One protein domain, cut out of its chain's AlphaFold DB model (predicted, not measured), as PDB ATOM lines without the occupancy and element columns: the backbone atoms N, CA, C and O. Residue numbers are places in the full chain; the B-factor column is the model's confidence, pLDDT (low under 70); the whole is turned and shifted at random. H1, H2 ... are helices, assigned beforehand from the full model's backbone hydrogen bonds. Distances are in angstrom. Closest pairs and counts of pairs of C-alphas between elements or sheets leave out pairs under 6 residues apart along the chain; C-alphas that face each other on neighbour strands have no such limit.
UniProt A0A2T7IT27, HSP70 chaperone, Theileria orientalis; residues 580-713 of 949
ATOM      1  N   ASN A 580     178.471 103.729 120.451       47.16
ATOM      2  CA  ASN A 580     177.944 105.080 120.700       47.16
ATOM      3  C   ASN A 580     178.418 106.110 119.656       47.16
ATOM      4  O   ASN A 580     177.616 106.905 119.164       47.16
ATOM      5  N   LYS A 581     179.696 106.058 119.251       47.25
ATOM      6  CA  LYS A 581     180.290 107.001 118.278       47.25
ATOM      7  C   LYS A 581     179.789 106.762 116.845       47.25
ATOM      8  O   LYS A 581     179.809 107.647 115.989       47.25
ATOM      9  N   LEU A 582     179.299 105.552 116.595       48.78
ATOM     10  CA  LEU A 582     178.603 105.164 115.376       48.78
ATOM     11  C   LEU A 582     177.275 105.921 115.199       48.78
ATOM     12  O   LEU A 582     177.021 106.486 114.141       48.78
ATOM     13  N   LYS A 583     176.421 105.941 116.227       56.06
ATOM     14  CA  LYS A 583     175.083 106.560 116.148       56.06
ATOM     15  C   LYS A 583     175.182 108.078 115.968       56.06
ATOM     16  O   LYS A 583     174.428 108.666 115.198       56.06
ATOM     17  N   GLU A 584     176.179 108.681 116.613       53.16
ATOM     18  CA  GLU A 584     176.603 110.069 116.407       53.16
ATOM     19  C   GLU A 584     177.023 110.323 114.943       53.16
ATOM     20  O   GLU A 584     176.486 111.212 114.284       53.16
ATOM     21  N   THR A 585     177.916 109.497 114.382       49.62
ATOM     22  CA  THR A 585     178.369 109.657 112.986       49.62
ATOM     23  C   THR A 585     177.275 109.385 111.947       49.62
ATOM     24  O   THR A 585     177.229 110.093 110.944       49.62
ATOM     25  N   MET A 586     176.340 108.461 112.193       55.09
ATOM     26  CA  MET A 586     175.142 108.273 111.359       55.09
ATOM     27  C   MET A 586     174.275 109.535 111.296       55.09
ATOM     28  O   MET A 586     173.994 110.025 110.201       55.09
ATOM     29  N   LYS A 587     173.920 110.113 112.453       62.50
ATOM     30  CA  LYS A 587     173.144 111.364 112.536       62.50
ATOM     31  C   LYS A 587     173.851 112.512 111.801       62.50
ATOM     32  O   LYS A 587     173.209 113.303 111.105       62.50
ATOM     33  N   ASN A 588     175.178 112.578 111.904       55.59
ATOM     34  CA  ASN A 588     175.983 113.592 111.223       55.59
ATOM     35  C   ASN A 588     175.987 113.401 109.694       55.59
ATOM     36  O   ASN A 588     175.901 114.387 108.964       55.59
ATOM     37  N   ILE A 589     176.012 112.159 109.199       59.31
ATOM     38  CA  ILE A 589     175.922 111.840 107.762       59.31
ATOM     39  C   ILE A 589     174.543 112.200 107.193       59.31
ATOM     40  O   ILE A 589     174.474 112.849 106.151       59.31
ATOM     41  N   GLU A 590     173.444 111.869 107.876       62.12
ATOM     42  CA  GLU A 590     172.094 112.274 107.441       62.12
ATOM     43  C   GLU A 590     171.953 113.804 107.396       62.12
ATOM     44  O   GLU A 590     171.462 114.368 106.414       62.12
ATOM     45  N   THR A 591     172.488 114.491 108.412       62.78
ATOM     46  CA  THR A 591     172.541 115.960 108.472       62.78
ATOM     47  C   THR A 591     173.356 116.552 107.314       62.78
ATOM     48  O   THR A 591     172.964 117.572 106.745       62.78
ATOM     49  N   LEU A 592     174.466 115.916 106.919       55.81
ATOM     50  CA  LEU A 592     175.277 116.321 105.766       55.81
ATOM     51  C   LEU A 592     174.540 116.119 104.432       55.81
ATOM     52  O   LEU A 592     174.565 117.021 103.600       55.81
ATOM     53  N   VAL A 593     173.832 115.002 104.239       64.19
ATOM     54  CA  VAL A 593     173.063 114.730 103.007       64.19
ATOM     55  C   VAL A 593     171.906 115.719 102.821       64.19
ATOM     56  O   VAL A 593     171.648 116.166 101.703       64.19
ATOM     57  N   ILE A 594     171.219 116.104 103.902       66.25
ATOM     58  CA  ILE A 594     170.174 117.142 103.855       66.25
ATOM     59  C   ILE A 594     170.794 118.512 103.541       66.25
ATOM     60  O   ILE A 594     170.289 119.242 102.687       66.25
ATOM     61  N   ARG A 595     171.918 118.845 104.189       64.25
ATOM     62  CA  ARG A 595     172.660 120.097 103.979       64.25
ATOM     63  C   ARG A 595     173.151 120.252 102.537       64.25
ATOM     64  O   ARG A 595     173.061 121.353 102.000       64.25
ATOM     65  N   ASP A 596     173.623 119.176 101.913       59.34
ATOM     66  CA  ASP A 596     174.117 119.203 100.534       59.34
ATOM     67  C   ASP A 596     172.990 119.436  99.515       59.34
ATOM     68  O   ASP A 596     173.097 120.321  98.669       59.34
ATOM     69  N   LYS A 597     171.838 118.763  99.666       66.50
ATOM     70  CA  LYS A 597     170.647 119.040  98.837       66.50
ATOM     71  C   LYS A 597     170.214 120.505  98.912       66.50
ATOM     72  O   LYS A 597     170.014 121.137  97.878       66.50
ATOM     73  N   LEU A 598     170.136 121.062 100.122       63.72
ATOM     74  CA  LEU A 598     169.787 122.472 100.328       63.72
ATOM     75  C   LEU A 598     170.828 123.425  99.713       63.72
ATOM     76  O   LEU A 598     170.468 124.494  99.219       63.72
ATOM     77  N   ALA A 599     172.111 123.048  99.694       62.22
ATOM     78  CA  ALA A 599     173.157 123.811  99.016       62.22
ATOM     79  C   ALA A 599     173.012 123.760  97.482       62.22
ATOM     80  O   ALA A 599     173.122 124.801  96.827       62.22
ATOM     81  N   GLN A 600     172.702 122.591  96.910       62.38
ATOM     82  CA  GLN A 600     172.444 122.420  95.476       62.38
ATOM     83  C   GLN A 600     171.205 123.212  95.020       62.38
ATOM     84  O   GLN A 600     171.276 123.957  94.040       62.38
ATOM     85  N   GLU A 601     170.094 123.134  95.758       66.88
ATOM     86  CA  GLU A 601     168.868 123.895  95.476       66.88
ATOM     87  C   GLU A 601     169.103 125.410  95.570       66.88
ATOM     88  O   GLU A 601     168.740 126.152  94.651       66.88
ATOM     89  N   ARG A 602     169.796 125.877  96.621       66.38
ATOM     90  CA  ARG A 602     170.173 127.291  96.781       66.38
ATOM     91  C   ARG A 602     171.093 127.769  95.653       66.38
ATOM     92  O   ARG A 602     170.918 128.888  95.178       66.38
ATOM     93  N   SER A 603     172.029 126.935  95.196       61.44
ATOM     94  CA  SER A 603     172.907 127.224  94.053       61.44
ATOM     95  C   SER A 603     172.112 127.360  92.747       61.44
ATOM     96  O   SER A 603     172.225 128.368  92.049       61.44
ATOM     97  N   HIS A 604     171.219 126.410  92.454       67.25
ATOM     98  CA  HIS A 604     170.357 126.454  91.270       67.25
ATOM     99  C   HIS A 604     169.441 127.694  91.252       67.25
ATOM    100  O   HIS A 604     169.362 128.391  90.237       67.25
ATOM    101  N   LEU A 605     168.797 128.019  92.380       72.50
ATOM    102  CA  LEU A 605     167.970 129.225  92.512       72.50
ATOM    103  C   LEU A 605     168.797 130.510  92.366       72.50
ATOM    104  O   LEU A 605     168.366 131.435  91.674       72.50
ATOM    105  N   LYS A 606     170.005 130.553  92.943       67.62
ATOM    106  CA  LYS A 606     170.929 131.688  92.823       67.62
ATOM    107  C   LYS A 606     171.346 131.936  91.370       67.62
ATOM    108  O   LYS A 606     171.220 133.062  90.895       67.62
ATOM    109  N   ASN A 607     171.749 130.896  90.641       70.69
ATOM    110  CA  ASN A 607     172.145 131.001  89.230       70.69
ATOM    111  C   ASN A 607     170.966 131.450  88.341       70.69
ATOM    112  O   ASN A 607     171.134 132.220  87.393       70.69
ATOM    113  N   LYS A 608     169.741 131.012  88.669       77.25
ATOM    114  CA  LYS A 608     168.512 131.446  87.990       77.25
ATOM    115  C   LYS A 608     168.203 132.927  88.243       77.25
ATOM    116  O   LYS A 608     167.828 133.631  87.305       77.25
ATOM    117  N   LEU A 609     168.394 133.412  89.473       79.06
ATOM    118  CA  LEU A 609     168.262 134.833  89.820       79.06
ATOM    119  C   LEU A 609     169.314 135.687  89.095       79.06
ATOM    120  O   LEU A 609     168.955 136.686  88.477       79.06
ATOM    121  N   GLU A 610     170.581 135.263  89.096       74.44
ATOM    122  CA  GLU A 610     171.682 135.929  88.384       74.44
ATOM    123  C   GLU A 610     171.367 136.109  86.893       74.44
ATOM    124  O   GLU A 610     171.421 137.220  86.363       74.44
ATOM    125  N   SER A 611     170.942 135.027  86.230       75.00
ATOM    126  CA  SER A 611     170.547 135.042  84.819       75.00
ATOM    127  C   SER A 611     169.423 136.052  84.537       75.00
ATOM    128  O   SER A 611     169.491 136.797  83.555       75.00
ATOM    129  N   MET A 612     168.422 136.150  85.421       80.69
ATOM    130  CA  MET A 612     167.371 137.166  85.292       80.69
ATOM    131  C   MET A 612     167.896 138.587  85.520       80.69
ATOM    132  O   MET A 612     167.548 139.476  84.744       80.69
ATOM    133  N   LEU A 613     168.752 138.818  86.519       81.88
ATOM    134  CA  LEU A 613     169.325 140.143  86.787       81.88
ATOM    135  C   LEU A 613     170.162 140.646  85.607       81.88
ATOM    136  O   LEU A 613     169.985 141.788  85.186       81.88
ATOM    137  N   TYR A 614     171.001 139.801  84.999       76.75
ATOM    138  CA  TYR A 614     171.733 140.169  83.782       76.75
ATOM    139  C   TYR A 614     170.807 140.406  82.582       76.75
ATOM    140  O   TYR A 614     171.031 141.361  81.834       76.75
ATOM    141  N   LYS A 615     169.734 139.617  82.422       81.88
ATOM    142  CA  LYS A 615     168.719 139.848  81.381       81.88
ATOM    143  C   LYS A 615     168.046 141.214  81.545       81.88
ATOM    144  O   LYS A 615     168.033 141.994  80.596       81.88
ATOM    145  N   TYR A 616     167.547 141.546  82.738       82.00
ATOM    146  CA  TYR A 616     166.913 142.845  82.996       82.00
ATOM    147  C   TYR A 616     167.905 144.016  82.923       82.00
ATOM    148  O   TYR A 616     167.561 145.059  82.378       82.00
ATOM    149  N   LYS A 617     169.164 143.834  83.343       80.38
ATOM    150  CA  LYS A 617     170.260 144.811  83.159       80.38
ATOM    151  C   LYS A 617     170.592 145.076  81.681       80.38
ATOM    152  O   LYS A 617     171.085 146.153  81.357       80.38
ATOM    153  N   GLY A 618     170.334 144.111  80.795       77.75
ATOM    154  CA  GLY A 618     170.375 144.292  79.341       77.75
ATOM    155  C   GLY A 618     169.145 145.030  78.804       77.75
ATOM    156  O   GLY A 618     169.288 145.990  78.056       77.75
ATOM    157  N   VAL A 619     167.944 144.634  79.237       81.19
ATOM    158  CA  VAL A 619     166.669 145.259  78.830       81.19
ATOM    159  C   VAL A 619     166.602 146.740  79.231       81.19
ATOM    160  O   VAL A 619     166.276 147.573  78.395       81.19
ATOM    161  N   LEU A 620     167.047 147.101  80.441       78.75
ATOM    162  CA  LEU A 620     167.182 148.489  80.926       78.75
ATOM    163  C   LEU A 620     168.181 149.358  80.124       78.75
ATOM    164  O   LEU A 620     168.346 150.544  80.417       78.75
ATOM    165  N   ARG A 621     168.872 148.789  79.127       76.44
ATOM    166  CA  ARG A 621     169.772 149.494  78.197       76.44
ATOM    167  C   ARG A 621     169.245 149.557  76.757       76.44
ATOM    168  O   ARG A 621     169.869 150.236  75.951       76.44
ATOM    169  N   SER A 622     168.141 148.882  76.427       82.81
ATOM    170  CA  SER A 622     167.468 149.036  75.127       82.81
ATOM    171  C   SER A 622     166.717 150.368  75.095       82.81
ATOM    172  O   SER A 622     165.979 150.698  76.027       82.81
ATOM    173  N   GLU A 623     166.897 151.132  74.019       74.75
ATOM    174  CA  GLU A 623     166.145 152.372  73.805       74.75
ATOM    175  C   GLU A 623     164.668 152.080  73.497       74.75
ATOM    176  O   GLU A 623     163.798 152.805  73.970       74.75
ATOM    177  N   ASP A 624     164.368 150.957  72.832       78.38
ATOM    178  CA  ASP A 624     162.999 150.479  72.584       78.38
ATOM    179  C   ASP A 624     162.248 150.203  73.897       78.38
ATOM    180  O   ASP A 624     161.083 150.568  74.049       78.38
ATOM    181  N   PHE A 625     162.926 149.594  74.879       78.38
ATOM    182  CA  PHE A 625     162.348 149.352  76.200       78.38
ATOM    183  C   PHE A 625     162.093 150.659  76.958       78.38
ATOM    184  O   PHE A 625     161.025 150.824  77.544       78.38
ATOM    185  N   LYS A 626     163.033 151.612  76.908       72.31
ATOM    186  CA  LYS A 626     162.873 152.946  77.517       72.31
ATOM    187  C   LYS A 626     161.731 153.736  76.878       72.31
ATOM    188  O   LYS A 626     160.955 154.357  77.592       72.31
ATOM    189  N   ALA A 627     161.573 153.657  75.556       76.00
ATOM    190  CA  ALA A 627     160.465 154.280  74.832       76.00
ATOM    191  C   ALA A 627     159.089 153.671  75.175       76.00
ATOM    192  O   ALA A 627     158.068 154.338  75.010       76.00
ATOM    193  N   ALA A 628     159.052 152.424  75.660       78.75
ATOM    194  CA  ALA A 628     157.830 151.714  76.044       78.75
ATOM    195  C   ALA A 628     157.496 151.771  77.553       78.75
ATOM    196  O   ALA A 628     156.376 151.432  77.940       78.75
ATOM    197  N   CYS A 629     158.438 152.171  78.414       78.50
ATOM    198  CA  CYS A 629     158.259 152.212  79.869       78.50
ATOM    199  C   CYS A 629     157.806 153.599  80.355       78.50
ATOM    200  O   CYS A 629     158.185 154.623  79.789       78.50
ATOM    201  N   LYS A 630     157.041 153.674  81.455       82.75
ATOM    202  CA  LYS A 630     156.829 154.964  82.141       82.75
ATOM    203  C   LYS A 630     158.082 155.309  82.963       82.75
ATOM    204  O   LYS A 630     158.680 154.393  83.527       82.75
ATOM    205  N   PRO A 631     158.442 156.594  83.156       70.50
ATOM    206  CA  PRO A 631     159.652 156.972  83.901       70.50
ATOM    207  C   PRO A 631     159.747 156.364  85.311       70.50
ATOM    208  O   PRO A 631     160.806 155.893  85.717       70.50
ATOM    209  N   ASN A 632     158.622 156.292  86.031       79.44
ATOM    210  CA  ASN A 632     158.548 155.660  87.352       79.44
ATOM    211  C   ASN A 632     158.789 154.135  87.304       79.44
ATOM    212  O   ASN A 632     159.345 153.562  88.233       79.44
ATOM    213  N   GLU A 633     158.384 153.473  86.218       78.88
ATOM    214  CA  GLU A 633     158.519 152.022  86.035       78.88
ATOM    215  C   GLU A 633     159.959 151.645  85.655       78.88
ATOM    216  O   GLU A 633     160.498 150.680  86.201       78.88
ATOM    217  N   GLU A 634     160.625 152.450  84.816       78.00
ATOM    218  CA  GLU A 634     162.065 152.317  84.561       78.00
ATOM    219  C   GLU A 634     162.874 152.517  85.850       78.00
ATOM    220  O   GLU A 634     163.743 151.699  86.164       78.00
ATOM    221  N   GLN A 635     162.578 153.572  86.618       79.62
ATOM    222  CA  GLN A 635     163.325 153.894  87.833       79.62
ATOM    223  C   GLN A 635     163.169 152.808  88.910       79.62
ATOM    224  O   GLN A 635     164.178 152.287  89.386       79.62
ATOM    225  N   MET A 636     161.938 152.386  89.228       82.56
ATOM    226  CA  MET A 636     161.691 151.304  90.195       82.56
ATOM    227  C   MET A 636     162.365 149.983  89.786       82.56
ATOM    228  O   MET A 636     162.924 149.282  90.633       82.56
ATOM    229  N   LEU A 637     162.344 149.631  88.494       81.94
ATOM    230  CA  LEU A 637     162.990 148.412  87.999       81.94
ATOM    231  C   LEU A 637     164.524 148.523  88.047       81.94
ATOM    232  O   LEU A 637     165.191 147.562  88.432       81.94
ATOM    233  N   SER A 638     165.082 149.690  87.719       81.94
ATOM    234  CA  SER A 638     166.518 149.979  87.808       81.94
ATOM    235  C   SER A 638     167.032 149.891  89.249       81.94
ATOM    236  O   SER A 638     168.001 149.177  89.517       81.94
ATOM    237  N   GLU A 639     166.342 150.530  90.198       86.75
ATOM    238  CA  GLU A 639     166.676 150.489  91.627       86.75
ATOM    239  C   GLU A 639     166.593 149.062  92.187       86.75
ATOM    240  O   GLU A 639     167.518 148.612  92.871       86.75
ATOM    241  N   LYS A 640     165.549 148.295  91.836       85.25
ATOM    242  CA  LYS A 640     165.399 146.907  92.302       85.25
ATOM    243  C   LYS A 640     166.451 145.965  91.707       85.25
ATOM    244  O   LYS A 640     166.968 145.113  92.427       85.25
ATOM    245  N   VAL A 641     166.813 146.130  90.429       85.00
ATOM    246  CA  VAL A 641     167.904 145.367  89.791       85.00
ATOM    247  C   VAL A 641     169.262 145.737  90.393       85.00
ATOM    248  O   VAL A 641     170.073 144.843  90.624       85.00
ATOM    249  N   LYS A 642     169.512 147.017  90.700       83.12
ATOM    250  CA  LYS A 642     170.742 147.469  91.366       83.12
ATOM    251  C   LYS A 642     170.873 146.867  92.771       83.12
ATOM    252  O   LYS A 642     171.870 146.206  93.042       83.12
ATOM    253  N   SER A 643     169.833 146.993  93.597       85.12
ATOM    254  CA  SER A 643     169.764 146.420  94.951       85.12
ATOM    255  C   SER A 643     170.020 144.905  94.972       85.12
ATOM    256  O   SER A 643     170.792 144.419  95.795       85.12
ATOM    257  N   LEU A 644     169.413 144.153  94.047       81.50
ATOM    258  CA  LEU A 644     169.592 142.700  93.976       81.50
ATOM    259  C   LEU A 644     170.968 142.276  93.437       81.50
ATOM    260  O   LEU A 644     171.424 141.186  93.769       81.50
ATOM    261  N   LEU A 645     171.636 143.109  92.633       78.69
ATOM    262  CA  LEU A 645     173.021 142.877  92.209       78.69
ATOM    263  C   LEU A 645     174.015 143.163  93.341       78.69
ATOM    264  O   LEU A 645     174.920 142.364  93.552       78.69
ATOM    265  N   GLU A 646     173.815 144.242  94.099       78.19
ATOM    266  CA  GLU A 646     174.649 144.578  95.263       78.19
ATOM    267  C   GLU A 646     174.567 143.463  96.322       78.19
ATOM    268  O   GLU A 646     175.595 142.921  96.725       78.19
ATOM    269  N   TRP A 647     173.356 142.984  96.630       78.12
ATOM    270  CA  TRP A 647     173.147 141.798  97.472       78.12
ATOM    271  C   TRP A 647     173.830 140.532  96.918       78.12
ATOM    272  O   TRP A 647     174.335 139.710  97.685       78.12
ATOM    273  N   PHE A 648     173.866 140.348  95.594       72.88
ATOM    274  CA  PHE A 648     174.492 139.184  94.958       72.88
ATOM    275  C   PHE A 648     176.026 139.214  95.036       72.88
ATOM    276  O   PHE A 648     176.647 138.161  95.224       72.88
ATOM    277  N   ASP A 649     176.626 140.402  94.921       65.31
ATOM    278  CA  ASP A 649     178.065 140.631  95.080       65.31
ATOM    279  C   ASP A 649     178.501 140.463  96.551       65.31
ATOM    280  O   ASP A 649     179.507 139.797  96.822       65.31
ATOM    281  N   GLU A 650     177.702 140.947  97.510       60.03
ATOM    282  CA  GLU A 650     177.872 140.673  98.948       60.03
ATOM    283  C   GLU A 650     177.792 139.172  99.255       60.03
ATOM    284  O   GLU A 650     178.661 138.616  99.922       60.03
ATOM    285  N   HIS A 651     176.797 138.476  98.701       61.25
ATOM    286  CA  HIS A 651     176.599 137.033  98.879       61.25
ATOM    287  C   HIS A 651     177.373 136.193  97.849       61.25
ATOM    288  O   HIS A 651     177.017 135.039  97.579       61.25
ATOM    289  N   SER A 652     178.415 136.750  97.224       57.38
ATOM    290  CA  SER A 652     179.162 136.118  96.131       57.38
ATOM    291  C   SER A 652     179.963 134.883  96.567       57.38
ATOM    292  O   SER A 652     180.095 134.548  97.749       57.38
ATOM    293  N   TYR A 653     180.538 134.180  95.585       53.56
ATOM    294  CA  TYR A 653     181.418 133.035  95.837       53.56
ATOM    295  C   TYR A 653     182.607 133.396  96.748       53.56
ATOM    296  O   TYR A 653     183.033 132.556  97.532       53.56
ATOM    297  N   LYS A 654     183.101 134.646  96.717       50.97
ATOM    298  CA  LYS A 654     184.178 135.108  97.612       50.97
ATOM    299  C   LYS A 654     183.746 135.111  99.076       50.97
ATOM    300  O   LYS A 654     184.373 134.431  99.877       50.97
ATOM    301  N   ALA A 655     182.646 135.789  99.408       54.69
ATOM    302  CA  ALA A 655     182.127 135.823 100.775       54.69
ATOM    303  C   ALA A 655     181.755 134.419 101.280       54.69
ATOM    304  O   ALA A 655     182.019 134.074 102.432       54.69
ATOM    305  N   THR A 656     181.219 133.570 100.395       62.22
ATOM    306  CA  THR A 656     180.933 132.156 100.691       62.22
ATOM    307  C   THR A 656     182.215 131.373 101.014       62.22
ATOM    308  O   THR A 656     182.266 130.644 102.005       62.22
ATOM    309  N   LEU A 657     183.272 131.553 100.215       60.88
ATOM    310  CA  LEU A 657     184.575 130.904 100.385       60.88
ATOM    311  C   LEU A 657     185.314 131.399 101.638       60.88
ATOM    312  O   LEU A 657     185.862 130.594 102.382       60.88
ATOM    313  N   GLU A 658     185.298 132.703 101.915       65.38
ATOM    314  CA  GLU A 658     185.901 133.295 103.116       65.38
ATOM    315  C   GLU A 658     185.166 132.856 104.392       65.38
ATOM    316  O   GLU A 658     185.809 132.467 105.368       65.38
ATOM    317  N   THR A 659     183.829 132.796 104.356       72.06
ATOM    318  CA  THR A 659     183.016 132.220 105.443       72.06
ATOM    319  C   THR A 659     183.346 130.740 105.648       72.06
ATOM    320  O   THR A 659     183.526 130.306 106.783       72.06
ATOM    321  N   SER A 660     183.502 129.961 104.571       69.81
ATOM    322  CA  SER A 660     183.915 128.553 104.648       69.81
ATOM    323  C   SER A 660     185.332 128.387 105.215       69.81
ATOM    324  O   SER A 660     185.550 127.533 106.074       69.81
ATOM    325  N   HIS A 661     186.289 129.234 104.826       69.62
ATOM    326  CA  HIS A 661     187.638 129.223 105.395       69.62
ATOM    327  C   HIS A 661     187.639 129.542 106.896       69.62
ATOM    328  O   HIS A 661     188.310 128.845 107.659       69.62
ATOM    329  N   LEU A 662     186.879 130.550 107.335       76.50
ATOM    330  CA  LEU A 662     186.764 130.916 108.750       76.50
ATOM    331  C   LEU A 662     186.020 129.844 109.560       76.50
ATOM    332  O   LEU A 662     186.472 129.498 110.650       76.50
ATOM    333  N   LYS A 663     184.967 129.235 109.000       80.69
ATOM    334  CA  LYS A 663     184.285 128.073 109.585       80.69
ATOM    335  C   LYS A 663     185.251 126.910 109.818       80.69
ATOM    336  O   LYS A 663     185.398 126.458 110.951       80.69
ATOM    337  N   ASN A 664     185.959 126.476 108.775       76.00
ATOM    338  CA  ASN A 664     186.904 125.358 108.856       76.00
ATOM    339  C   ASN A 664     188.077 125.680 109.804       76.00
ATOM    340  O   ASN A 664     188.621 124.792 110.464       76.00
ATOM    341  N   LYS A 665     188.467 126.960 109.905       79.69
ATOM    342  CA  LYS A 665     189.484 127.427 110.853       79.69
ATOM    343  C   LYS A 665     188.984 127.381 112.299       79.69
ATOM    344  O   LYS A 665     189.749 126.942 113.155       79.69
ATOM    345  N   LEU A 666     187.736 127.771 112.574       84.19
ATOM    346  CA  LEU A 666     187.126 127.652 113.904       84.19
ATOM    347  C   LEU A 666     187.005 126.184 114.318       84.19
ATOM    348  O   LEU A 666     187.467 125.821 115.394       84.19
ATOM    349  N   GLU A 667     186.492 125.329 113.433       80.25
ATOM    350  CA  GLU A 667     186.377 123.882 113.651       80.25
ATOM    351  C   GLU A 667     187.730 123.255 114.013       80.25
ATOM    352  O   GLU A 667     187.877 122.602 115.048       80.25
ATOM    353  N   SER A 668     188.762 123.536 113.210       72.62
ATOM    354  CA  SER A 668     190.128 123.069 113.451       72.62
ATOM    355  C   SER A 668     190.686 123.538 114.801       72.62
ATOM    356  O   SER A 668     191.360 122.760 115.476       72.62
ATOM    357  N   MET A 669     190.395 124.773 115.228       77.44
ATOM    358  CA  MET A 669     190.842 125.296 116.525       77.44
ATOM    359  C   MET A 669     190.052 124.696 117.698       77.44
ATOM    360  O   MET A 669     190.658 124.351 118.710       77.44
ATOM    361  N   LEU A 670     188.740 124.483 117.559       82.56
ATOM    362  CA  LEU A 670     187.919 123.808 118.569       82.56
ATOM    363  C   LEU A 670     188.375 122.362 118.781       82.56
ATOM    364  O   LEU A 670     188.577 121.949 119.922       82.56
ATOM    365  N   TYR A 671     188.629 121.606 117.708       73.25
ATOM    366  CA  TYR A 671     189.191 120.257 117.821       73.25
ATOM    367  C   TYR A 671     190.634 120.253 118.343       73.25
ATOM    368  O   TYR A 671     190.971 119.369 119.133       73.25
ATOM    369  N   LYS A 672     191.464 121.252 117.999       78.56
ATOM    370  CA  LYS A 672     192.804 121.427 118.590       78.56
ATOM    371  C   LYS A 672     192.711 121.588 120.110       78.56
ATOM    372  O   LYS A 672     193.355 120.824 120.825       78.56
ATOM    373  N   TYR A 673     191.898 122.522 120.609       82.94
ATOM    374  CA  TYR A 673     191.759 122.759 122.051       82.94
ATOM    375  C   TYR A 673     191.058 121.599 122.778       82.94
ATOM    376  O   TYR A 673     191.548 121.166 123.815       82.94
ATOM    377  N   LYS A 674     190.024 120.976 122.189       80.62
ATOM    378  CA  LYS A 674     189.414 119.711 122.671       80.62
ATOM    379  C   LYS A 674     190.422 118.548 122.739       80.62
ATOM    380  O   LYS A 674     190.204 117.588 123.480       80.62
ATOM    381  N   GLY A 675     191.498 118.610 121.952       71.75
ATOM    382  CA  GLY A 675     192.656 117.723 122.028       71.75
ATOM    383  C   GLY A 675     193.584 118.083 123.188       71.75
ATOM    384  O   GLY A 675     193.733 117.283 124.108       71.75
ATOM    385  N   VAL A 676     194.180 119.282 123.170       75.50
ATOM    386  CA  VAL A 676     195.215 119.667 124.153       75.50
ATOM    387  C   VAL A 676     194.692 119.854 125.578       75.50
ATOM    388  O   VAL A 676     195.452 119.603 126.499       75.50
ATOM    389  N   LEU A 677     193.398 120.127 125.793       79.19
ATOM    390  CA  LEU A 677     192.759 120.084 127.125       79.19
ATOM    391  C   LEU A 677     192.820 118.695 127.806       79.19
ATOM    392  O   LEU A 677     192.422 118.561 128.958       79.19
ATOM    393  N   ARG A 678     193.295 117.648 127.114       72.81
ATOM    394  CA  ARG A 678     193.609 116.334 127.703       72.81
ATOM    395  C   ARG A 678     195.103 116.097 127.959       72.81
ATOM    396  O   ARG A 678     195.440 115.033 128.457       72.81
ATOM    397  N   SER A 679     195.984 117.027 127.587       79.25
ATOM    398  CA  SER A 679     197.423 116.911 127.842       79.25
ATOM    399  C   SER A 679     197.768 117.471 129.216       79.25
ATOM    400  O   SER A 679     197.372 118.590 129.542       79.25
ATOM    401  N   GLU A 680     198.554 116.732 129.996       81.81
ATOM    402  CA  GLU A 680     199.058 117.221 131.282       81.81
ATOM    403  C   GLU A 680     200.008 118.422 131.096       81.81
ATOM    404  O   GLU A 680     199.946 119.362 131.884       81.81
ATOM    405  N   ASP A 681     200.776 118.479 129.995       80.44
ATOM    406  CA  ASP A 681     201.625 119.637 129.653       80.44
ATOM    407  C   ASP A 681     200.806 120.920 129.446       80.44
ATOM    408  O   ASP A 681     201.264 122.025 129.744       80.44
ATOM    409  N   PHE A 682     199.585 120.785 128.916       85.12
ATOM    410  CA  PHE A 682     198.690 121.915 128.679       85.12
ATOM    411  C   PHE A 682     198.066 122.397 129.990       85.12
ATOM    412  O   PHE A 682     198.045 123.598 130.237       85.12
ATOM    413  N   LYS A 683     197.633 121.477 130.866       84.69
ATOM    414  CA  LYS A 683     197.149 121.824 132.214       84.69
ATOM    415  C   LYS A 683     198.242 122.482 133.055       84.69
ATOM    416  O   LYS A 683     197.978 123.474 133.723       84.69
ATOM    417  N   ALA A 684     199.478 121.990 132.973       85.50
ATOM    418  CA  ALA A 684     200.631 122.586 133.647       85.50
ATOM    419  C   ALA A 684     200.947 124.018 133.161       85.50
ATOM    420  O   ALA A 684     201.576 124.784 133.889       85.50
ATOM    421  N   ALA A 685     200.496 124.388 131.956       87.88
ATOM    422  CA  ALA A 685     200.611 125.731 131.388       87.88
ATOM    423  C   ALA A 685     199.402 126.653 131.677       87.88
ATOM    424  O   ALA A 685     199.441 127.840 131.324       87.88
ATOM    425  N   CYS A 686     198.341 126.134 132.310       89.06
ATOM    426  CA  CYS A 686     197.170 126.899 132.742       89.06
ATOM    427  C   CYS A 686     197.418 127.591 134.090       89.06
ATOM    428  O   CYS A 686     197.836 126.971 135.066       89.06
ATOM    429  N   LYS A 687     197.057 128.870 134.177       89.81
ATOM    430  CA  LYS A 687     196.846 129.587 135.439       89.81
ATOM    431  C   LYS A 687     195.519 129.133 136.080       89.81
ATOM    432  O   LYS A 687     194.670 128.558 135.389       89.81
ATOM    433  N   PRO A 688     195.288 129.393 137.382       81.75
ATOM    434  CA  PRO A 688     194.022 129.058 138.033       81.75
ATOM    435  C   PRO A 688     192.805 129.562 137.242       81.75
ATOM    436  O   PRO A 688     192.780 130.702 136.783       81.75
ATOM    437  N   ASN A 689     191.801 128.696 137.093       86.31
ATOM    438  CA  ASN A 689     190.562 128.888 136.323       86.31
ATOM    439  C   ASN A 689     190.693 128.943 134.780       86.31
ATOM    440  O   ASN A 689     189.683 128.729 134.112       86.31
ATOM    441  N   GLU A 690     191.881 129.141 134.187       89.56
ATOM    442  CA  GLU A 690     192.038 129.191 132.715       89.56
ATOM    443  C   GLU A 690     191.581 127.890 132.027       89.56
ATOM    444  O   GLU A 690     190.883 127.942 131.012       89.56
ATOM    445  N   GLU A 691     191.918 126.722 132.594       86.62
ATOM    446  CA  GLU A 691     191.490 125.418 132.064       86.62
ATOM    447  C   GLU A 691     189.959 125.310 132.024       86.62
ATOM    448  O   GLU A 691     189.391 124.888 131.014       86.62
ATOM    449  N   GLN A 692     189.284 125.731 133.098       87.88
ATOM    450  CA  GLN A 692     187.826 125.701 133.186       87.88
ATOM    451  C   GLN A 692     187.197 126.657 132.166       87.88
ATOM    452  O   GLN A 692     186.343 126.228 131.390       87.88
ATOM    453  N   MET A 693     187.664 127.908 132.104       90.12
ATOM    454  CA  MET A 693     187.156 128.919 131.169       90.12
ATOM    455  C   MET A 693     187.308 128.475 129.708       90.12
ATOM    456  O   MET A 693     186.356 128.577 128.931       90.12
ATOM    457  N   LEU A 694     188.466 127.923 129.325       89.75
ATOM    458  CA  LEU A 694     188.666 127.398 127.973       89.75
ATOM    459  C   LEU A 694     187.835 126.128 127.723       89.75
ATOM    460  O   LEU A 694     187.265 125.981 126.645       89.75
ATOM    461  N   SER A 695     187.722 125.226 128.701       87.81
ATOM    462  CA  SER A 695     186.916 124.000 128.603       87.81
ATOM    463  C   SER A 695     185.428 124.304 128.408       87.81
ATOM    464  O   SER A 695     184.776 123.697 127.557       87.81
ATOM    465  N   GLU A 696     184.883 125.271 129.144       91.06
ATOM    466  CA  GLU A 696     183.507 125.756 129.001       91.06
ATOM    467  C   GLU A 696     183.297 126.481 127.668       91.06
ATOM    468  O   GLU A 696     182.355 126.153 126.940       91.06
ATOM    469  N   LYS A 697     184.213 127.377 127.273       91.75
ATOM    470  CA  LYS A 697     184.125 128.076 125.983       91.75
ATOM    471  C   LYS A 697     184.203 127.114 124.795       91.75
ATOM    472  O   LYS A 697     183.426 127.256 123.858       91.75
ATOM    473  N   VAL A 698     185.082 126.108 124.835       88.56
ATOM    474  CA  VAL A 698     185.195 125.081 123.783       88.56
ATOM    475  C   VAL A 698     183.932 124.221 123.702       88.56
ATOM    476  O   VAL A 698     183.494 123.931 122.591       88.56
ATOM    477  N   LYS A 699     183.306 123.847 124.829       89.00
ATOM    478  CA  LYS A 699     182.010 123.135 124.830       89.00
ATOM    479  C   LYS A 699     180.910 123.985 124.187       89.00
ATOM    480  O   LYS A 699     180.308 123.543 123.214       89.00
ATOM    481  N   SER A 700     180.722 125.213 124.673       91.00
ATOM    482  CA  SER A 700     179.698 126.145 124.181       91.00
ATOM    483  C   SER A 700     179.866 126.470 122.692       91.00
ATOM    484  O   SER A 700     178.893 126.464 121.940       91.00
ATOM    485  N   LEU A 701     181.103 126.689 122.230       89.44
ATOM    486  CA  LEU A 701     181.372 126.943 120.815       89.44
ATOM    487  C   LEU A 701     181.211 125.698 119.933       89.44
ATOM    488  O   LEU A 701     180.884 125.865 118.765       89.44
ATOM    489  N   LEU A 702     181.416 124.477 120.442       83.19
ATOM    490  CA  LEU A 702     181.129 123.242 119.695       83.19
ATOM    491  C   LEU A 702     179.621 123.018 119.533       83.19
ATOM    492  O   LEU A 702     179.165 122.769 118.425       83.19
ATOM    493  N   GLU A 703     178.855 123.179 120.611       85.88
ATOM    494  CA  GLU A 703     177.388 123.095 120.608       85.88
ATOM    495  C   GLU A 703     176.777 124.131 119.645       85.88
ATOM    496  O   GLU A 703     176.017 123.789 118.738       85.88
ATOM    497  N   TRP A 704     177.238 125.386 119.724       91.69
ATOM    498  CA  TRP A 704     176.907 126.415 118.738       91.69
ATOM    499  C   TRP A 704     177.350 126.041 117.313       91.69
ATOM    500  O   TRP A 704     176.629 126.302 116.347       91.69
ATOM    501  N   PHE A 705     178.525 125.428 117.143       83.19
ATOM    502  CA  PHE A 705     179.031 125.071 115.820       83.19
ATOM    503  C   PHE A 705     178.170 123.991 115.157       83.19
ATOM    504  O   PHE A 705     177.848 124.114 113.971       83.19
ATOM    505  N   ASP A 706     177.743 122.974 115.898       70.81
ATOM    506  CA  ASP A 706     176.903 121.904 115.363       70.81
ATOM    507  C   ASP A 706     175.483 122.405 115.034       70.81
ATOM    508  O   ASP A 706     174.945 122.085 113.968       70.81
ATOM    509  N   GLU A 707     174.904 123.265 115.881       74.12
ATOM    510  CA  GLU A 707     173.520 123.738 115.737       74.12
ATOM    511  C   GLU A 707     173.331 125.000 114.871       74.12
ATOM    512  O   GLU A 707     172.277 125.159 114.254       74.12
ATOM    513  N   HIS A 708     174.318 125.903 114.789       79.50
ATOM    514  CA  HIS A 708     174.128 127.256 114.232       79.50
ATOM    515  C   HIS A 708     175.107 127.637 113.101       79.50
ATOM    516  O   HIS A 708     174.794 128.513 112.284       79.50
ATOM    517  N   SER A 709     176.250 126.952 112.949       75.44
ATOM    518  CA  SER A 709     177.310 127.333 111.985       75.44
ATOM    519  C   SER A 709     176.925 127.301 110.495       75.44
ATOM    520  O   SER A 709     177.722 127.693 109.646       75.44
ATOM    521  N   TYR A 710     175.748 126.792 110.123       66.25
ATOM    522  CA  TYR A 710     175.276 126.784 108.729       66.25
ATOM    523  C   TYR A 710     174.445 128.029 108.354       66.25
ATOM    524  O   TYR A 710     174.166 128.234 107.172       66.25
ATOM    525  N   LYS A 711     174.065 128.853 109.342       71.81
ATOM    526  CA  LYS A 711     173.400 130.164 109.179       71.81
ATOM    527  C   LYS A 711     174.282 131.348 109.605       71.81
ATOM    528  O   LYS A 711     173.955 132.484 109.285       71.81
ATOM    529  N   ALA A 712     175.370 131.081 110.328       76.94
ATOM    530  CA  ALA A 712     176.298 132.085 110.841       76.94
ATOM    531  C   ALA A 712     176.981 132.908 109.733       76.94
ATOM    532  O   ALA A 712     177.287 132.386 108.658       76.94
ATOM    533  N   THR A 713     177.261 134.186 110.009       80.44
ATOM    534  CA  THR A 713     177.947 135.075 109.061       80.44
ATOM    535  C   THR A 713     179.467 134.990 109.213       80.44
ATOM    536  O   THR A 713     179.995 134.532 110.230       80.44
TER     537      THR A 713
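This is residues 580 to 713 of the 949 residues of the protein "HSP70 chaperone" of Theileria orientalis (UniProt A0A2T7IT27). Two helices, H3 and H4, follow each other end to end as a long, thin axis, with H1 folded against H3 at one end and H6 folded back on H4 at the other. The short H2 and H5 sit at the turns, and much of H1 sticks out: residues 580 to 587, 589 to 594 and 596 to 605 stand free. The printed part has 134 residues with six named helices, H1 to H6 in order, and no named strand; its class is all helix. It is an extended rod, 78 by 35 by 18 A, with a radius of gyration of the C-alphas of 24.0 A.

Begin with H1, residues 580 to 619, the longest helix. Its residues 610 to 617 alone touch H3, residues 631 to 650; the closest C-alphas, of Leu 613 and Val 641, are 6.2 A apart. The two run opposite ways at a shallow tilt of 34 degrees, only just short of steep. H2, residues 623 to 628, is close to H1 but not clearly touching, with the closest C-alphas, of Val 619 and Phe 625, 6.5 A apart. H3 and H4, residues 653 to 676, meet only through their link. Look at residues 667 to 674 of H4, which alone touch H6, residues 690 to 708; the closest C-alphas, of Leu 670 and Val 698, are 6.0 A apart. These two run opposite ways at a steep tilt of 40 degrees. H5, residues 680 to 684, is close to H4 but not clearly touching, with the closest C-alphas, of Val 676 and Phe 682, 6.1 A apart. H1 is apart from H4 and from H6. In H1 to H6 every O i to N i+4 pair is within hydrogen-bond range.

Find C-alpha 580 at (177.944, 105.080, 120.700); from there H1 runs 59.1 A to C-alpha 619. H2 spans 8.6 A, H3 28.7 A, H4 34.2 A and H5 6.1 A. H6 runs 25.8 A and ends at C-alpha 708, at (174.128, 127.256, 114.232).

The two C-alphas farthest apart, of Ala 627 and Ala 684, are 78.0 A apart. The printed part has no cut, and the five links between helices are tight. The mean pLDDT of the printed part is 74.8; look for values under 70 at residues 580 to 604, 606, 649 to 658, 660 to 661 and 710.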